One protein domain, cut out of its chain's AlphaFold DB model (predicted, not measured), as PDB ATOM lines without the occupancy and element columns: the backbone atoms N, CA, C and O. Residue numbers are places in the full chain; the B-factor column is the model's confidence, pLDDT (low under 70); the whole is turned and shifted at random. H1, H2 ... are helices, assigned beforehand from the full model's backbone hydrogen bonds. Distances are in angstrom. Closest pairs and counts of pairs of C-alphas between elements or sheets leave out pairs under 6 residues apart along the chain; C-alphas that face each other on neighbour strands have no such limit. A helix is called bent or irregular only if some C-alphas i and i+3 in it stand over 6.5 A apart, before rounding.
ATOM      1  N   HIS A 410     136.223 121.182 108.813       80.50
ATOM      2  CA  HIS A 410     136.543 122.287 109.711       80.50
ATOM      3  C   HIS A 410     136.209 123.637 109.075       80.50
ATOM      4  O   HIS A 410     135.681 124.507 109.765       80.50
ATOM      5  N   SER A 411     136.474 123.800 107.778       84.19
ATOM      6  CA  SER A 411     136.137 125.028 107.063       84.19
ATOM      7  C   SER A 411     134.629 125.228 107.014       84.19
ATOM      8  O   SER A 411     134.178 126.266 107.463       84.19
ATOM      9  N   ILE A 412     133.841 124.219 106.622       87.25
ATOM     10  CA  ILE A 412     132.369 124.290 106.605       87.25
ATOM     11  C   ILE A 412     131.831 124.767 107.956       87.25
ATOM     12  O   ILE A 412     131.064 125.722 108.001       87.25
ATOM     13  N   VAL A 413     132.266 124.159 109.063       85.12
ATOM     14  CA  VAL A 413     131.793 124.527 110.411       85.12
ATOM     15  C   VAL A 413     132.166 125.964 110.791       85.12
ATOM     16  O   VAL A 413     131.415 126.630 111.502       85.12
ATOM     17  N   LEU A 414     133.332 126.440 110.347       85.19
ATOM     18  CA  LEU A 414     133.866 127.760 110.693       85.19
ATOM     19  C   LEU A 414     133.499 128.862 109.692       85.19
ATOM     20  O   LEU A 414     133.714 130.040 109.994       85.19
ATOM     21  N   CYS A 415     132.968 128.505 108.526       86.50
ATOM     22  CA  CYS A 415     132.484 129.449 107.534       86.50
ATOM     23  C   CYS A 415     131.249 130.203 108.054       86.50
ATOM     24  O   CYS A 415     130.537 129.755 108.957       86.50
ATOM     25  N   ASP A 416     131.020 131.394 107.513       86.81
ATOM     26  CA  ASP A 416     129.804 132.185 107.700       86.81
ATOM     27  C   ASP A 416     129.084 132.377 106.361       86.81
ATOM     28  O   ASP A 416     129.557 131.954 105.302       86.81
ATOM     29  N   GLU A 417     127.918 133.020 106.409       86.88
ATOM     30  CA  GLU A 417     127.143 133.337 105.211       86.88
ATOM     31  C   GLU A 417     127.901 134.224 104.218       86.88
ATOM     32  O   GLU A 417     127.588 134.189 103.028       86.88
ATOM     33  N   ALA A 418     128.899 135.000 104.660       86.81
ATOM     34  CA  ALA A 418     129.667 135.850 103.755       86.81
ATOM     35  C   ALA A 418     130.437 135.005 102.731       86.81
ATOM     36  O   ALA A 418     130.500 135.374 101.563       86.81
ATOM     37  N   ILE A 419     130.926 133.825 103.127       85.38
ATOM     38  CA  ILE A 419     131.609 132.887 102.222       85.38
ATOM     39  C   ILE A 419     130.640 132.254 101.213       85.38
ATOM     40  O   ILE A 419     131.029 131.997 100.078       85.38
ATOM     41  N   LEU A 420     129.368 132.040 101.576       84.62
ATOM     42  CA  LEU A 420     128.352 131.562 100.622       84.62
ATOM     43  C   LEU A 420     128.024 132.605  99.548       84.62
ATOM     44  O   LEU A 420     127.658 132.249  98.427       84.62
ATOM     45  N   ARG A 421     128.145 133.886  99.903       87.88
ATOM     46  CA  ARG A 421     127.883 135.029  99.020       87.88
ATOM     47  C   ARG A 421     129.129 135.488  98.255       87.88
ATOM     48  O   ARG A 421     128.998 136.293  97.341       87.88
ATOM     49  N   ASP A 422     130.312 134.983  98.600       89.00
ATOM     50  CA  ASP A 422     131.571 135.336  97.946       89.00
ATOM     51  C   ASP A 422     131.609 134.768  96.517       89.00
ATOM     52  O   ASP A 422     131.651 133.555  96.296       89.00
ATOM     53  N   GLU A 423     131.603 135.663  95.527       89.00
ATOM     54  CA  GLU A 423     131.609 135.311  94.105       89.00
ATOM     55  C   GLU A 423     132.875 134.566  93.672       89.00
ATOM     56  O   GLU A 423     132.837 133.818  92.695       89.00
ATOM     57  N   SER A 424     133.976 134.717  94.416       89.50
ATOM     58  CA  SER A 424     135.227 134.005  94.144       89.50
ATOM     59  C   SER A 424     135.199 132.529  94.553       89.50
ATOM     60  O   SER A 424     136.105 131.782  94.185       89.50
ATOM     61  N   VAL A 425     134.170 132.086  95.287       90.19
ATOM     62  CA  VAL A 425     133.936 130.666  95.572       90.19
ATOM     63  C   VAL A 425     133.243 130.030  94.371       90.19
ATOM     64  O   VAL A 425     132.231 130.540  93.871       90.19
ATOM     65  N   SER A 426     133.763 128.896  93.895       92.19
ATOM     66  CA  SER A 426     133.217 128.259  92.698       92.19
ATOM     67  C   SER A 426     131.757 127.840  92.894       92.19
ATOM     68  O   SER A 426     131.281 127.605  94.012       92.19
ATOM     69  N   HIS A 427     131.017 127.764  91.787       90.69
ATOM     70  CA  HIS A 427     129.621 127.331  91.804       90.69
ATOM     71  C   HIS A 427     129.472 125.935  92.435       90.69
ATOM     72  O   HIS A 427     128.562 125.711  93.231       90.69
ATOM     73  N   ASP A 428     130.399 125.020  92.145       87.56
ATOM     74  CA  ASP A 428     130.379 123.660  92.686       87.56
ATOM     75  C   ASP A 428     130.621 123.637  94.199       87.56
ATOM     76  O   ASP A 428     129.868 122.983  94.927       87.56
ATOM     77  N   THR A 429     131.590 124.415  94.696       90.44
ATOM     78  CA  THR A 429     131.818 124.572  96.139       90.44
ATOM     79  C   THR A 429     130.589 125.165  96.830       90.44
ATOM     80  O   THR A 429     130.165 124.649  97.863       90.44
ATOM     81  N   ARG A 430     129.961 126.201  96.258       91.00
ATOM     82  CA  ARG A 430     128.728 126.794  96.812       91.00
ATOM     83  C   ARG A 430     127.566 125.805  96.824       91.00
ATOM     84  O   ARG A 430     126.886 125.679  97.840       91.00
ATOM     85  N   LYS A 431     127.369 125.054  95.738       89.44
ATOM     86  CA  LYS A 431     126.337 124.013  95.647       89.44
ATOM     87  C   LYS A 431     126.539 122.935  96.709       89.44
ATOM     88  O   LYS A 431     125.579 122.547  97.370       89.44
ATOM     89  N   MET A 432     127.773 122.464  96.884       89.69
ATOM     90  CA  MET A 432     128.126 121.531  97.951       89.69
ATOM     91  C   MET A 432     127.811 122.132  99.327       89.69
ATOM     92  O   MET A 432     127.126 121.486 100.112       89.69
ATOM     93  N   LEU A 433     128.282 123.349  99.621       89.88
ATOM     94  CA  LEU A 433     128.055 123.992 100.918       89.88
ATOM     95  C   LEU A 433     126.565 124.098 101.243       89.88
ATOM     96  O   LEU A 433     126.160 123.650 102.311       89.88
ATOM     97  N   ASN A 434     125.760 124.619 100.312       89.69
ATOM     98  CA  ASN A 434     124.317 124.768 100.496       89.69
ATOM     99  C   ASN A 434     123.655 123.421 100.800       89.69
ATOM    100  O   ASN A 434     122.938 123.308 101.785       89.69
ATOM    101  N   LEU A 435     123.975 122.368 100.039       87.56
ATOM    102  CA  LEU A 435     123.416 121.033 100.276       87.56
ATOM    103  C   LEU A 435     123.736 120.493 101.677       87.56
ATOM    104  O   LEU A 435     122.853 119.953 102.340       87.56
ATOM    105  N   LEU A 436     124.987 120.623 102.127       86.88
ATOM    106  CA  LEU A 436     125.403 120.119 103.439       86.88
ATOM    107  C   LEU A 436     124.805 120.948 104.582       86.88
ATOM    108  O   LEU A 436     124.421 120.394 105.611       86.88
ATOM    109  N   ILE A 437     124.746 122.272 104.414       88.25
ATOM    110  CA  ILE A 437     124.200 123.210 105.400       88.25
ATOM    111  C   ILE A 437     122.685 123.041 105.523       88.25
ATOM    112  O   ILE A 437     122.172 122.999 106.639       88.25
ATOM    113  N   ASP A 438     121.975 122.883 104.407       87.88
ATOM    114  CA  ASP A 438     120.530 122.652 104.398       87.88
ATOM    115  C   ASP A 438     120.184 121.327 105.084       87.88
ATOM    116  O   ASP A 438     119.296 121.286 105.936       87.88
ATOM    117  N   ASP A 439     120.918 120.250 104.781       84.06
ATOM    118  CA  ASP A 439     120.752 118.952 105.447       84.06
ATOM    119  C   ASP A 439     121.016 119.051 106.959       84.06
ATOM    120  O   ASP A 439     120.226 118.558 107.775       84.06
ATOM    121  N   HIS A 440     122.070 119.779 107.345       84.69
ATOM    122  CA  HIS A 440     122.394 120.046 108.743       84.69
ATOM    123  C   HIS A 440     121.281 120.804 109.465       84.69
ATOM    124  O   HIS A 440     120.809 120.349 110.506       84.69
ATOM    125  N   ASN A 441     120.831 121.926 108.901       86.94
ATOM    126  CA  ASN A 441     119.799 122.777 109.487       86.94
ATOM    127  C   ASN A 441     118.446 122.056 109.583       86.94
ATOM    128  O   ASN A 441     117.703 122.276 110.537       86.94
ATOM    129  N   ARG A 442     118.133 121.165 108.632       83.69
ATOM    130  CA  ARG A 442     116.945 120.302 108.696       83.69
ATOM    131  C   ARG A 442     117.057 119.237 109.781       83.69
ATOM    132  O   ARG A 442     116.063 118.936 110.435       83.69
ATOM    133  N   THR A 443     118.244 118.662 109.962       78.81
ATOM    134  CA  THR A 443     118.471 117.590 110.941       78.81
ATOM    135  C   THR A 443     118.598 118.124 112.369       78.81
ATOM    136  O   THR A 443     118.174 117.454 113.310       78.81
ATOM    137  N   PHE A 444     119.158 119.325 112.550       78.00
ATOM    138  CA  PHE A 444     119.292 119.986 113.849       78.00
ATOM    139  C   PHE A 444     118.728 121.412 113.820       78.00
ATOM    140  O   PHE A 444     119.489 122.382 113.785       78.00
ATOM    141  N   PRO A 445     117.399 121.567 113.902       77.06
ATOM    142  CA  PRO A 445     116.758 122.882 113.863       77.06
ATOM    143  C   PRO A 445     117.222 123.816 114.995       77.06
ATOM    144  O   PRO A 445     117.256 125.033 114.807       77.06
ATOM    145  N   ASP A 446     117.643 123.248 116.131       77.38
ATOM    146  CA  ASP A 446     118.123 123.980 117.314       77.38
ATOM    147  C   ASP A 446     119.621 124.325 117.263       77.38
ATOM    148  O   ASP A 446     120.133 125.063 118.103       77.38
ATOM    149  N   LYS A 447     120.356 123.770 116.294       74.06
ATOM    150  CA  LYS A 447     121.802 123.953 116.118       74.06
ATOM    151  C   LYS A 447     122.059 124.427 114.693       74.06
ATOM    152  O   LYS A 447     122.625 123.704 113.883       74.06
ATOM    153  N   LYS A 448     121.589 125.637 114.391       78.62
ATOM    154  CA  LYS A 448     121.713 126.211 113.051       78.62
ATOM    155  C   LYS A 448     123.160 126.556 112.726       78.62
ATOM    156  O   LYS A 448     123.901 127.091 113.550       78.62
ATOM    157  N   TRP A 449     123.524 126.299 111.480       84.00
ATOM    158  CA  TRP A 449     124.685 126.899 110.852       84.00
ATOM    159  C   TRP A 449     124.354 128.350 110.422       84.00
ATOM    160  O   TRP A 449     123.236 128.580 109.958       84.00
ATOM    161  N   PRO A 450     125.286 129.320 110.534       85.88
ATOM    162  CA  PRO A 450     126.656 129.164 111.012       85.88
ATOM    163  C   PRO A 450     126.723 128.984 112.527       85.88
ATOM    164  O   PRO A 450     125.986 129.598 113.292       85.88
ATOM    165  N   MET A 451     127.669 128.161 112.966       83.69
ATOM    166  CA  MET A 451     127.854 127.873 114.383       83.69
ATOM    167  C   MET A 451     128.267 129.140 115.148       83.69
ATOM    168  O   MET A 451     129.310 129.741 114.869       83.69
ATOM    169  N   VAL A 452     127.480 129.537 116.144       84.00
ATOM    170  CA  VAL A 452     127.784 130.702 116.985       84.00
ATOM    171  C   VAL A 452     128.958 130.371 117.914       84.00
ATOM    172  O   VAL A 452     128.906 129.415 118.686       84.00
ATOM    173  N   ILE A 453     130.047 131.145 117.821       78.75
ATOM    174  CA  ILE A 453     131.236 130.998 118.678       78.75
ATOM    175  C   ILE A 453     131.187 132.095 119.744       78.75
ATOM    176  O   ILE A 453     131.790 133.156 119.586       78.75
ATOM    177  N   ASP A 454     130.438 131.851 120.813       80.25
ATOM    178  CA  ASP A 454     130.278 132.769 121.942       80.25
ATOM    179  C   ASP A 454     130.725 132.121 123.269       80.25
ATOM    180  O   ASP A 454     131.464 131.133 123.301       80.25
ATOM    181  N   ASN A 455     130.297 132.680 124.402       71.94
ATOM    182  CA  ASN A 455     130.616 132.123 125.714       71.94
ATOM    183  C   ASN A 455     129.884 130.807 126.035       71.94
ATOM    184  O   ASN A 455     130.300 130.136 126.984       71.94
ATOM    185  N   SER A 456     128.852 130.433 125.274       68.62
ATOM    186  CA  SER A 456     128.098 129.177 125.395       68.62
ATOM    187  C   SER A 456     128.670 128.046 124.529       68.62
ATOM    188  O   SER A 456     128.407 126.871 124.790       68.62
ATOM    189  N   PHE A 457     129.519 128.379 123.549       73.94
ATOM    190  CA  PHE A 457     130.222 127.409 122.712       73.94
ATOM    191  C   PHE A 457     131.047 126.419 123.553       73.94
ATOM    192  O   PHE A 457     131.733 126.808 124.509       73.94
ATOM    193  N   SER A 458     130.988 125.137 123.168       75.94
ATOM    194  CA  SER A 458     131.798 124.062 123.747       75.94
ATOM    195  C   SER A 458     132.568 123.285 122.684       75.94
ATOM    196  O   SER A 458     132.079 123.070 121.572       75.94
ATOM    197  N   THR A 459     133.754 122.786 123.032       66.56
ATOM    198  CA  THR A 459     134.546 121.946 122.119       66.56
ATOM    199  C   THR A 459     133.811 120.654 121.748       66.56
ATOM    200  O   THR A 459     133.944 120.144 120.638       66.56
ATOM    201  N   TYR A 460     132.995 120.131 122.666       67.56
ATOM    202  CA  TYR A 460     132.155 118.967 122.401       67.56
ATOM    203  C   TYR A 460     131.121 119.262 121.308       67.56
ATOM    204  O   TYR A 460     130.978 118.481 120.368       67.56
ATOM    205  N   LEU A 461     130.463 120.424 121.378       72.19
ATOM    206  CA  LEU A 461     129.540 120.878 120.340       72.19
ATOM    207  C   LEU A 461     130.257 121.033 118.992       72.19
ATOM    208  O   LEU A 461     129.766 120.540 117.983       72.19
ATOM    209  N   TYR A 462     131.459 121.614 118.975       75.12
ATOM    210  CA  TYR A 462     132.276 121.702 117.760       75.12
ATOM    211  C   TYR A 462     132.570 120.334 117.135       75.12
ATOM    212  O   TYR A 462     132.392 120.140 115.933       75.12
ATOM    213  N   ALA A 463     132.979 119.361 117.953       65.81
ATOM    214  CA  ALA A 463     133.239 118.003 117.493       65.81
ATOM    215  C   ALA A 463     131.969 117.331 116.946       65.81
ATOM    216  O   ALA A 463     132.051 116.606 115.957       65.81
ATOM    217  N   GLN A 464     130.796 117.594 117.535       71.75
ATOM    218  CA  GLN A 464     129.518 117.121 116.993       71.75
ATOM    219  C   GLN A 464     129.236 117.696 115.602       71.75
ATOM    220  O   GLN A 464     128.845 116.939 114.717       71.75
ATOM    221  N   TYR A 465     129.476 118.993 115.387       74.75
ATOM    222  CA  TYR A 465     129.317 119.629 114.076       74.75
ATOM    223  C   TYR A 465     130.262 119.012 113.037       74.75
ATOM    224  O   TYR A 465     129.811 118.561 111.987       74.75
ATOM    225  N   VAL A 466     131.558 118.912 113.350       73.69
ATOM    226  CA  VAL A 466     132.559 118.321 112.443       73.69
ATOM    227  C   VAL A 466     132.221 116.862 112.120       73.69
ATOM    228  O   VAL A 466     132.227 116.471 110.955       73.69
ATOM    229  N   ASN A 467     131.870 116.061 113.132       67.56
ATOM    230  CA  ASN A 467     131.485 114.662 112.939       67.56
ATOM    231  C   ASN A 467     130.187 114.520 112.150       67.56
ATOM    232  O   ASN A 467     130.045 113.559 111.399       67.56
ATOM    233  N   TYR A 468     129.240 115.444 112.306       74.44
ATOM    234  CA  TYR A 468     128.030 115.420 111.504       74.44
ATOM    235  C   TYR A 468     128.350 115.673 110.036       74.44
ATOM    236  O   TYR A 468     127.978 114.853 109.197       74.44
ATOM    237  N   PHE A 469     129.083 116.750 109.733       75.94
ATOM    238  CA  PHE A 469     129.452 117.041 108.352       75.94
ATOM    239  C   PHE A 469     130.245 115.884 107.731       75.94
ATOM    240  O   PHE A 469     129.992 115.476 106.601       75.94
ATOM    241  N   TRP A 470     131.100 115.245 108.524       68.31
ATOM    242  CA  TRP A 470     131.842 114.079 108.083       68.31
ATOM    243  C   TRP A 470     130.972 112.828 107.844       68.31
ATOM    244  O   TRP A 470     130.964 112.269 106.747       68.31
ATOM    245  N   PHE A 471     130.307 112.323 108.891       62.97
ATOM    246  CA  PHE A 471     129.730 110.969 108.922       62.97
ATOM    247  C   PHE A 471     128.245 110.933 108.562       62.97
ATOM    248  O   PHE A 471     127.758 109.886 108.147       62.97
ATOM    249  N   ARG A 472     127.513 112.036 108.756       58.66
ATOM    250  CA  ARG A 472     126.046 112.058 108.642       58.66
ATOM    251  C   ARG A 472     125.521 112.922 107.499       58.66
ATOM    252  O   ARG A 472     124.553 112.512 106.877       58.66
ATOM    253  N   SER A 473     126.170 114.039 107.174       55.19
ATOM    254  CA  SER A 473     125.659 115.033 106.209       55.19
ATOM    255  C   SER A 473     125.750 114.625 104.734       55.19
ATOM    256  O   SER A 473     125.759 115.461 103.838       55.19
ATOM    257  N   ASN A 474     125.899 113.333 104.439       64.19
ATOM    258  CA  ASN A 474     126.099 112.854 103.079       64.19
ATOM    259  C   ASN A 474     127.323 113.456 102.358       64.19
ATOM    260  O   ASN A 474     127.409 113.245 101.160       64.19
ATOM    261  N   TYR A 475     128.306 114.116 102.992       76.19
ATOM    262  CA  TYR A 475     129.487 114.634 102.269       76.19
ATOM    263  C   TYR A 475     130.184 113.556 101.424       76.19
ATOM    264  O   TYR A 475     130.399 113.722 100.222       76.19
ATOM    265  N   ALA A 476     130.446 112.394 102.026       70.62
ATOM    266  CA  ALA A 476     130.988 111.239 101.315       70.62
ATOM    267  C   ALA A 476     130.081 110.789 100.153       70.62
ATOM    268  O   ALA A 476     130.578 110.397  99.097       70.62
ATOM    269  N   ALA A 477     128.758 110.871 100.318       72.44
ATOM    270  CA  ALA A 477     127.783 110.528  99.285       72.44
ATOM    271  C   ALA A 477     127.675 111.607  98.192       72.44
ATOM    272  O   ALA A 477     127.567 111.261  97.020       72.44
ATOM    273  N   TYR A 478     127.769 112.893  98.539       81.31
ATOM    274  CA  TYR A 478     127.839 114.018  97.616       81.31
ATOM    275  C   TYR A 478     129.057 113.854  96.716       81.31
ATOM    276  O   TYR A 478     128.914 113.827  95.497       81.31
ATOM    277  N   VAL A 479     130.232 113.647  97.313       79.88
ATOM    278  CA  VAL A 479     131.475 113.423  96.575       79.88
ATOM    279  C   VAL A 479     131.362 112.180  95.688       79.88
ATOM    280  O   VAL A 479     131.704 112.240  94.513       79.88
ATOM    281  N   SER A 480     130.793 111.084  96.201       76.38
ATOM    282  CA  SER A 480     130.597 109.842  95.433       76.38
ATOM    283  C   SER A 480     129.610 109.954  94.272       76.38
ATOM    284  O   SER A 480     129.728 109.189  93.321       76.38
ATOM    285  N   ARG A 481     128.642 110.875  94.332       79.88
ATOM    286  CA  ARG A 481     127.641 111.081  93.272       79.88
ATOM    287  C   ARG A 481     128.063 112.128  92.247       79.88
ATOM    288  O   ARG A 481     127.699 112.000  91.085       79.88
ATOM    289  N   ASN A 482     128.780 113.165  92.677       78.56
ATOM    290  CA  ASN A 482     129.038 114.350  91.853       78.56
ATOM    291  C   ASN A 482     130.464 114.410  91.301       78.56
ATOM    292  O   ASN A 482     130.705 115.152  90.356       78.56
ATOM    293  N   VAL A 483     131.410 113.645  91.858       78.06
ATOM    294  CA  VAL A 483     132.790 113.623  91.362       78.06
ATOM    295  C   VAL A 483     133.053 112.292  90.650       78.06
ATOM    296  O   VAL A 483     132.829 111.231  91.236       78.06
ATOM    297  N   PRO A 484     133.542 112.299  89.396       76.19
ATOM    298  CA  PRO A 484     133.870 111.069  88.688       76.19
ATOM    299  C   PRO A 484     134.951 110.286  89.438       76.19
ATOM    300  O   PRO A 484     136.088 110.742  89.603       76.19
ATOM    301  N   LYS A 485     134.606 109.082  89.897       71.69
ATOM    302  CA  LYS A 485     135.561 108.215  90.582       71.69
ATOM    303  C   LYS A 485     136.542 107.617  89.578       71.69
ATOM    304  O   LYS A 485     136.160 106.834  88.709       71.69
ATOM    305  N   LYS A 486     137.833 107.920  89.740       71.44
ATOM    306  CA  LYS A 486     138.897 107.172  89.056       71.44
ATOM    307  C   LYS A 486     138.863 105.719  89.536       71.44
ATOM    308  O   LYS A 486     138.858 105.477  90.744       71.44
ATOM    309  N   LYS A 487     138.856 104.762  88.600       64.75
ATOM    310  CA  LYS A 487     138.730 103.316  88.887       64.75
ATOM    311  C   LYS A 487     139.755 102.806  89.912       64.75
ATOM    312  O   LYS A 487     139.451 101.893  90.665       64.75
ATOM    313  N   GLU A 488     140.928 103.430  89.971       60.50
ATOM    314  CA  GLU A 488     142.057 103.018  90.814       60.50
ATOM    315  C   GLU A 488     141.985 103.518  92.267       60.50
ATOM    316  O   GLU A 488     142.794 103.117  93.105       60.50
ATOM    317  N   TYR A 489     141.052 104.415  92.601       62.38
ATOM    318  CA  TYR A 489     140.984 104.991  93.944       62.38
ATOM    319  C   TYR A 489     140.097 104.157  94.872       62.38
ATOM    320  O   TYR A 489     138.940 103.841  94.563       62.38
ATOM    321  N   THR A 490     140.603 103.878  96.076       66.19
ATOM    322  CA  THR A 490     139.746 103.453  97.190       66.19
ATOM    323  C   THR A 490     138.712 104.551  97.457       66.19
ATOM    324  O   THR A 490     138.965 105.725  97.180       66.19
ATOM    325  N   MET A 491     137.529 104.198  97.979       68.69
ATOM    326  CA  MET A 491     136.450 105.176  98.212       68.69
ATOM    327  C   MET A 491     136.936 106.383  99.014       68.69
ATOM    328  O   MET A 491     136.565 107.517  98.744       68.69
ATOM    329  N   TYR A 492     137.823 106.144  99.963       66.06
ATOM    330  CA  TYR A 492     138.263 107.174 100.864       66.06
ATOM    331  C   TYR A 492     139.401 108.056 100.342       66.06
ATOM    332  O   TYR A 492     139.383 109.257 100.586       66.06
ATOM    333  N   VAL A 493     140.358 107.498  99.592       63.94
ATOM    334  CA  VAL A 493     141.346 108.318  98.868       63.94
ATOM    335  C   VAL A 493     140.669 109.121  97.773       63.94
ATOM    336  O   VAL A 493     141.013 110.276  97.552       63.94
ATOM    337  N   PHE A 494     139.656 108.538  97.134       75.06
ATOM    338  CA  PHE A 494     138.794 109.274  96.228       75.06
ATOM    339  C   PHE A 494     138.128 110.462  96.934       75.06
ATOM    340  O   PHE A 494     138.231 111.574  96.424       75.06
ATOM    341  N   ILE A 495     137.524 110.261  98.113       75.12
ATOM    342  CA  ILE A 495     136.901 111.358  98.865       75.12
ATOM    343  C   ILE A 495     137.934 112.424  99.259       75.12
ATOM    344  O   ILE A 495     137.671 113.607  99.059       75.12
ATOM    345  N   ASP A 496     139.114 112.051  99.764       74.50
ATOM    346  CA  ASP A 496     140.165 113.015 100.140       74.50
ATOM    347  C   ASP A 496     140.695 113.814  98.949       74.50
ATOM    348  O   ASP A 496     140.799 115.037  99.021       74.50
ATOM    349  N   ASN A 497     140.930 113.158  97.815       73.31
ATOM    350  CA  ASN A 497     141.378 113.835  96.599       73.31
ATOM    351  C   ASN A 497     140.302 114.742  96.009       73.31
ATOM    352  O   ASN A 497     140.593 115.877  95.636       73.31
ATOM    353  N   ALA A 498     139.052 114.283  95.976       81.25
ATOM    354  CA  ALA A 498     137.920 115.107  95.572       81.25
ATOM    355  C   ALA A 498     137.685 116.289  96.529       81.25
ATOM    356  O   ALA A 498     137.107 117.291  96.127       81.25
ATOM    357  N   SER A 499     138.177 116.202  97.770       82.75
ATOM    358  CA  SER A 499     138.109 117.282  98.762       82.75
ATOM    359  C   SER A 499     139.195 118.344  98.597       82.75
ATOM    360  O   SER A 499     139.049 119.445  99.117       82.75
ATOM    361  N   LYS A 500     140.280 118.046  97.875       81.25
ATOM    362  CA  LYS A 500     141.408 118.960  97.635       81.25
ATOM    363  C   LYS A 500     140.998 120.302  96.993       81.25
ATOM    364  O   LYS A 500     141.438 121.326  97.519       81.25
ATOM    365  N   PRO A 501     140.173 120.360  95.922       83.31
ATOM    366  CA  PRO A 501     139.724 121.640  95.363       83.31
ATOM    367  C   PRO A 501     138.885 122.445  96.363       83.31
ATOM    368  O   PRO A 501     139.178 123.618  96.585       83.31
ATOM    369  N   TYR A 502     137.937 121.803  97.055       88.00
ATOM    370  CA  TYR A 502     137.113 122.467  98.072       88.00
ATOM    371  C   TYR A 502     137.963 123.003  99.230       88.00
ATOM    372  O   TYR A 502     137.766 124.130  99.672       88.00
ATOM    373  N   ALA A 503     138.956 122.239  99.701       83.38
ATOM    374  CA  ALA A 503     139.869 122.685 100.752       83.38
ATOM    375  C   ALA A 503     140.669 123.918 100.309       83.38
ATOM    376  O   ALA A 503     140.777 124.883 101.063       83.38
ATOM    377  N   LYS A 504     141.192 123.907  99.075       80.50
ATOM    378  CA  LYS A 504     141.976 125.011  98.506       80.50
ATOM    379  C   LYS A 504     141.169 126.312  98.417       80.50
ATOM    380  O   LYS A 504     141.744 127.378  98.611       80.50
ATOM    381  N   GLU A 505     139.870 126.223  98.141       87.19
ATOM    382  CA  GLU A 505     138.967 127.380  98.081       87.19
ATOM    383  C   GLU A 505     138.512 127.847  99.468       87.19
ATOM    384  O   GLU A 505     138.551 129.040  99.759       87.19
ATOM    385  N   LEU A 506     138.098 126.923 100.340       84.94
ATOM    386  CA  LEU A 506     137.436 127.267 101.600       84.94
ATOM    387  C   LEU A 506     138.407 127.687 102.700       84.94
ATOM    388  O   LEU A 506     138.144 128.658 103.407       84.94
ATOM    389  N   VAL A 507     139.536 126.991 102.850       81.56
ATOM    390  CA  VAL A 507     140.484 127.236 103.948       81.56
ATOM    391  C   VAL A 507     140.956 128.696 104.002       81.56
ATOM    392  O   VAL A 507     140.927 129.281 105.092       81.56
ATOM    393  N   PRO A 508     141.397 129.324 102.890       81.06
ATOM    394  CA  PRO A 508     141.871 130.706 102.928       81.06
ATOM    395  C   PRO A 508     140.771 131.702 103.305       81.06
ATOM    396  O   PRO A 508     141.077 132.774 103.820       81.06
ATOM    397  N   LYS A 509     139.504 131.342 103.065       85.12
ATOM    398  CA  LYS A 509     138.332 132.195 103.270       85.12
ATOM    399  C   LYS A 509     137.804 132.166 104.701       85.12
ATOM    400  O   LYS A 509     137.144 133.112 105.111       85.12
ATOM    401  N   VAL A 510     138.133 131.139 105.491       81.69
ATOM    402  CA  VAL A 510     137.734 131.077 106.906       81.69
ATOM    403  C   VAL A 510     138.370 132.239 107.687       81.69
ATOM    404  O   VAL A 510     139.604 132.302 107.770       81.69
ATOM    405  N   PRO A 511     137.589 133.113 108.352       81.25
ATOM    406  CA  PRO A 511     138.142 134.234 109.103       81.25
ATOM    407  C   PRO A 511     139.125 133.770 110.184       81.25
ATOM    408  O   PRO A 511     138.811 132.914 111.018       81.25
ATOM    409  N   LEU A 512     140.322 134.364 110.201       71.62
ATOM    410  CA  LEU A 512     141.378 134.039 111.166       71.62
ATOM    411  C   LEU A 512     140.889 134.217 112.617       71.62
ATOM    412  O   LEU A 512     141.163 133.389 113.482       71.62
ATOM    413  N   ALA A 513     140.068 135.244 112.865       75.00
ATOM    414  CA  ALA A 513     139.450 135.502 114.164       75.00
ATOM    415  C   ALA A 513     138.577 134.336 114.664       75.00
ATOM    416  O   ALA A 513     138.633 134.003 115.845       75.00
ATOM    417  N   ARG A 514     137.816 133.665 113.783       77.69
ATOM    418  CA  ARG A 514     136.985 132.506 114.166       77.69
ATOM    419  C   ARG A 514     137.840 131.279 114.471       77.69
ATOM    420  O   ARG A 514     137.578 130.592 115.458       77.69
ATOM    421  N   ARG A 515     138.905 131.050 113.691       72.25
ATOM    422  CA  ARG A 515     139.905 130.003 113.977       72.25
ATOM    423  C   ARG A 515     140.528 130.207 115.358       72.25
ATOM    424  O   ARG A 515     140.516 129.290 116.181       72.25
ATOM    425  N   TYR A 516     140.978 131.428 115.650       68.19
ATOM    426  CA  TYR A 516     141.520 131.773 116.962       68.19
ATOM    427  C   TYR A 516     140.493 131.679 118.081       68.19
ATOM    428  O   TYR A 516     140.845 131.230 119.166       68.19
ATOM    429  N   ALA A 517     139.238 132.064 117.850       72.12
ATOM    430  CA  ALA A 517     138.191 131.971 118.861       72.12
ATOM    431  C   ALA A 517     137.938 130.515 119.278       72.12
ATOM    432  O   ALA A 517     137.944 130.221 120.474       72.12
ATOM    433  N   VAL A 518     137.816 129.588 118.318       68.19
ATOM    434  CA  VAL A 518     137.681 128.151 118.615       68.19
ATOM    435  C   VAL A 518     138.916 127.616 119.331       68.19
ATOM    436  O   VAL A 518     138.778 126.932 120.343       68.19
ATOM    437  N   MET A 519     140.121 127.968 118.875       62.75
ATOM    438  CA  MET A 519     141.354 127.510 119.520       62.75
ATOM    439  C   MET A 519     141.507 128.068 120.941       62.75
ATOM    440  O   MET A 519     141.804 127.321 121.870       62.75
ATOM    441  N   LYS A 520     141.243 129.361 121.145       65.25
ATOM    442  CA  LYS A 520     141.248 130.012 122.461       65.25
ATOM    443  C   LYS A 520     140.226 129.367 123.383       65.25
ATOM    444  O   LYS A 520     140.525 129.150 124.555       65.25
ATOM    445  N   ARG A 521     139.034 129.046 122.878       69.50
ATOM    446  CA  ARG A 521     137.971 128.444 123.677       69.50
ATOM    447  C   ARG A 521     138.285 126.995 124.035       69.50
ATOM    448  O   ARG A 521     138.193 126.669 125.214       69.50
ATOM    449  N   TYR A 522     138.796 126.206 123.090       60.75
ATOM    450  CA  TYR A 522     139.363 124.880 123.347       60.75
ATOM    451  C   TYR A 522     140.428 124.930 124.446       60.75
ATOM    452  O   TYR A 522     140.306 124.248 125.459       60.75
ATOM    453  N   LEU A 523     141.423 125.811 124.304       55.28
ATOM    454  CA  LEU A 523     142.465 126.004 125.313       55.28
ATOM    455  C   LEU A 523     141.879 126.461 126.653       55.28
ATOM    456  O   LEU A 523     142.325 126.004 127.700       55.28
ATOM    457  N   SER A 524     140.862 127.325 126.645       62.31
ATOM    458  CA  SER A 524     140.220 127.799 127.870       62.31
ATOM    459  C   SER A 524     139.370 126.730 128.551       62.31
ATOM    460  O   SER A 524     139.343 126.710 129.768       62.31
ATOM    461  N   GLU A 525     138.717 125.824 127.822       59.47
ATOM    462  CA  GLU A 525     138.002 124.674 128.393       59.47
ATOM    463  C   GLU A 525     138.992 123.673 128.972       59.47
ATOM    464  O   GLU A 525     138.816 123.211 130.098       59.47
ATOM    465  N   VAL A 526     140.095 123.448 128.257       49.72
ATOM    466  CA  VAL A 526     141.246 122.691 128.751       49.72
ATOM    467  C   VAL A 526     141.872 123.362 129.994       49.72
ATOM    468  O   VAL A 526     142.409 122.690 130.865       49.72
ATOM    469  N   CYS A 527     141.795 124.686 130.148       49.84
ATOM    470  CA  CYS A 527     142.351 125.379 131.318       49.84
ATOM    471  C   CYS A 527     141.365 125.564 132.487       49.84
ATOM    472  O   CYS A 527     141.794 125.510 133.638       49.84
ATOM    473  N   LYS A 528     140.076 125.820 132.218       53.94
ATOM    474  CA  LYS A 528     139.020 126.117 133.209       53.94
ATOM    475  C   LYS A 528     138.506 124.865 133.901       53.94
ATOM    476  O   LYS A 528     138.144 124.917 135.071       53.94
ATOM    477  N   LEU A 529     138.470 123.741 133.195       47.84
ATOM    478  CA  LEU A 529     138.136 122.466 133.801       47.84
ATOM    479  C   LEU A 529     139.387 121.962 134.531       47.84
ATOM    480  O   LEU A 529     140.181 121.215 133.967       47.84
ATOM    481  N   GLY A 530     139.538 122.314 135.813       41.84
ATOM    482  CA  GLY A 530     140.429 121.582 136.732       41.84
ATOM    483  C   GLY A 530     140.172 120.060 136.719       41.84
ATOM    484  O   GLY A 530     141.063 119.282 137.042       41.84
ATOM    485  N   ASP A 531     138.996 119.662 136.216       42.03
ATOM    486  CA  ASP A 531     138.520 118.302 135.951       42.03
ATOM    487  C   ASP A 531     138.533 117.871 134.468       42.03
ATOM    488  O   ASP A 531     137.985 116.827 134.113       42.03
ATOM    489  N   GLY A 532     139.162 118.628 133.562       40.88
ATOM    490  CA  GLY A 532     139.169 118.342 132.117       40.88
ATOM    491  C   GLY A 532     139.798 116.988 131.766       40.88
ATOM    492  O   GLY A 532     139.496 116.406 130.724       40.88
ATOM    493  N   TYR A 533     140.575 116.425 132.694       40.25
ATOM    494  CA  TYR A 533     141.103 115.065 132.652       40.25
ATOM    495  C   TYR A 533     140.035 113.964 132.697       40.25
ATOM    496  O   TYR A 533     140.304 112.859 132.234       40.25
ATOM    497  N   LYS A 534     138.836 114.242 133.221       37.56
ATOM    498  CA  LYS A 534     137.712 113.291 133.229       37.56
ATOM    499  C   LYS A 534     137.032 113.194 131.862       37.56
ATOM    500  O   LYS A 534     136.539 112.131 131.505       37.56
ATOM    501  N   TYR A 535     137.026 114.286 131.095       37.75
ATOM    502  CA  TYR A 535     136.318 114.388 129.810       37.75
ATOM    503  C   TYR A 535     137.239 114.225 128.595       37.75
ATOM    504  O   TYR A 535     136.813 113.714 127.563       37.75
ATOM    505  N   TYR A 536     138.512 114.607 128.725       37.91
ATOM    506  CA  TYR A 536     139.549 114.436 127.704       37.91
ATOM    507  C   TYR A 536     140.807 113.785 128.307       37.91
ATOM    508  O   TYR A 536     141.888 114.386 128.275       37.91
ATOM    509  N   PRO A 537     140.706 112.558 128.857       37.97
ATOM    510  CA  PRO A 537     141.815 111.892 129.548       37.97
ATOM    511  C   PRO A 537     143.083 111.818 128.689       37.97
ATOM    512  O   PRO A 537     144.175 112.058 129.189       37.97
ATOM    513  N   ASN A 538     142.939 111.640 127.373       36.25
ATOM    514  CA  ASN A 538     144.062 111.528 126.435       36.25
ATOM    515  C   ASN A 538     144.778 112.864 126.149       36.25
ATOM    516  O   ASN A 538     145.941 112.865 125.754       36.25
ATOM    517  N   VAL A 539     144.108 114.004 126.355       34.75
ATOM    518  CA  VAL A 539     144.701 115.351 126.201       34.75
ATOM    519  C   VAL A 539     145.337 115.818 127.510       34.75
ATOM    520  O   VAL A 539     146.306 116.572 127.497       34.75
ATOM    521  N   PHE A 540     144.819 115.341 128.643       35.03
ATOM    522  CA  PHE A 540     145.248 115.756 129.974       35.03
ATOM    523  C   PHE A 540     146.202 114.797 130.676       35.03
ATOM    524  O   PHE A 540     146.860 115.229 131.617       35.03
TER     525      PHE A 540
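AT A GLANCE: This is residues 410 to 540 of the 668 residues of an uncharacterized protein of Lentisphaerae bacterium ADurb.Bin242 (UniProt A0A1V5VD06). Helices H4, H5, bent H6 and H7 follow one another round an elongated ring, with short H1 inside; H4 and H5 make one side, H6b and H7 the other, and H6a closes one end. H3 crosses outside the H4 and H5 side, H2 is near H3, and H8 and H9 lie beyond H7. The printed part has 131 residues with nine named helices, H1 to H9, and no named strand: all helix, only just compact, close to loose, radius of gyration of the C-alphas 16.3 A, spans 50 by 33 by 28 A.

HOW THE PARTS SIT: H1, residues 410 to 414, touches H4, residues 459 to 472, closest at the C-alphas of His 410 and Val 466, 6.3 A. H2, residues 417 to 421, only just touches H3, residues 427 to 443, with 3 pairs of C-alphas within 8 A. H5, residues 475 to 482, touches H6a, residues 491 to 498, about perpendicular at 77 degrees; the closest C-alphas, of Val 479 and Ile 495, are 6.2 A apart. H6, residues 491 to 509, was assigned as one helix by its hydrogen bonds but is bent, C-alphas 498 and 501 being 6.8 A apart; its other arm, H6b, residues 501 to 509, is irregular, with 6.6 A between C-alphas 505 and 508. H7, residues 512 to 528, touches Thr 459 of H4 with residues 518 to 525 at a steep tilt of 58 degrees, opposite ways. Each O i to N i+4 pair is within hydrogen-bond range in H1 to H5, H6a and H7, but 3 of 5 in H6b.

IN THESE COORDINATES: H3 is 24.2 A long, H7 23.5 A; C-alpha 410 is at (136.543, 122.287, 109.711). H8, residues 532 to 535, and H9, residues 537 to 540, only just touch, only at the corner, with 3 pairs of C-alphas within 8 A; C-alpha 540 is at (145.248, 115.756, 129.974).

THE WHOLE: The C-alphas farthest apart, of Lys 487 and Gly 530, are 51.2 A apart. The printed part has no cut, and the H3 to H4 link is long. In the printed part 41 residues have pLDDT under 70, among them residues 518 to 540.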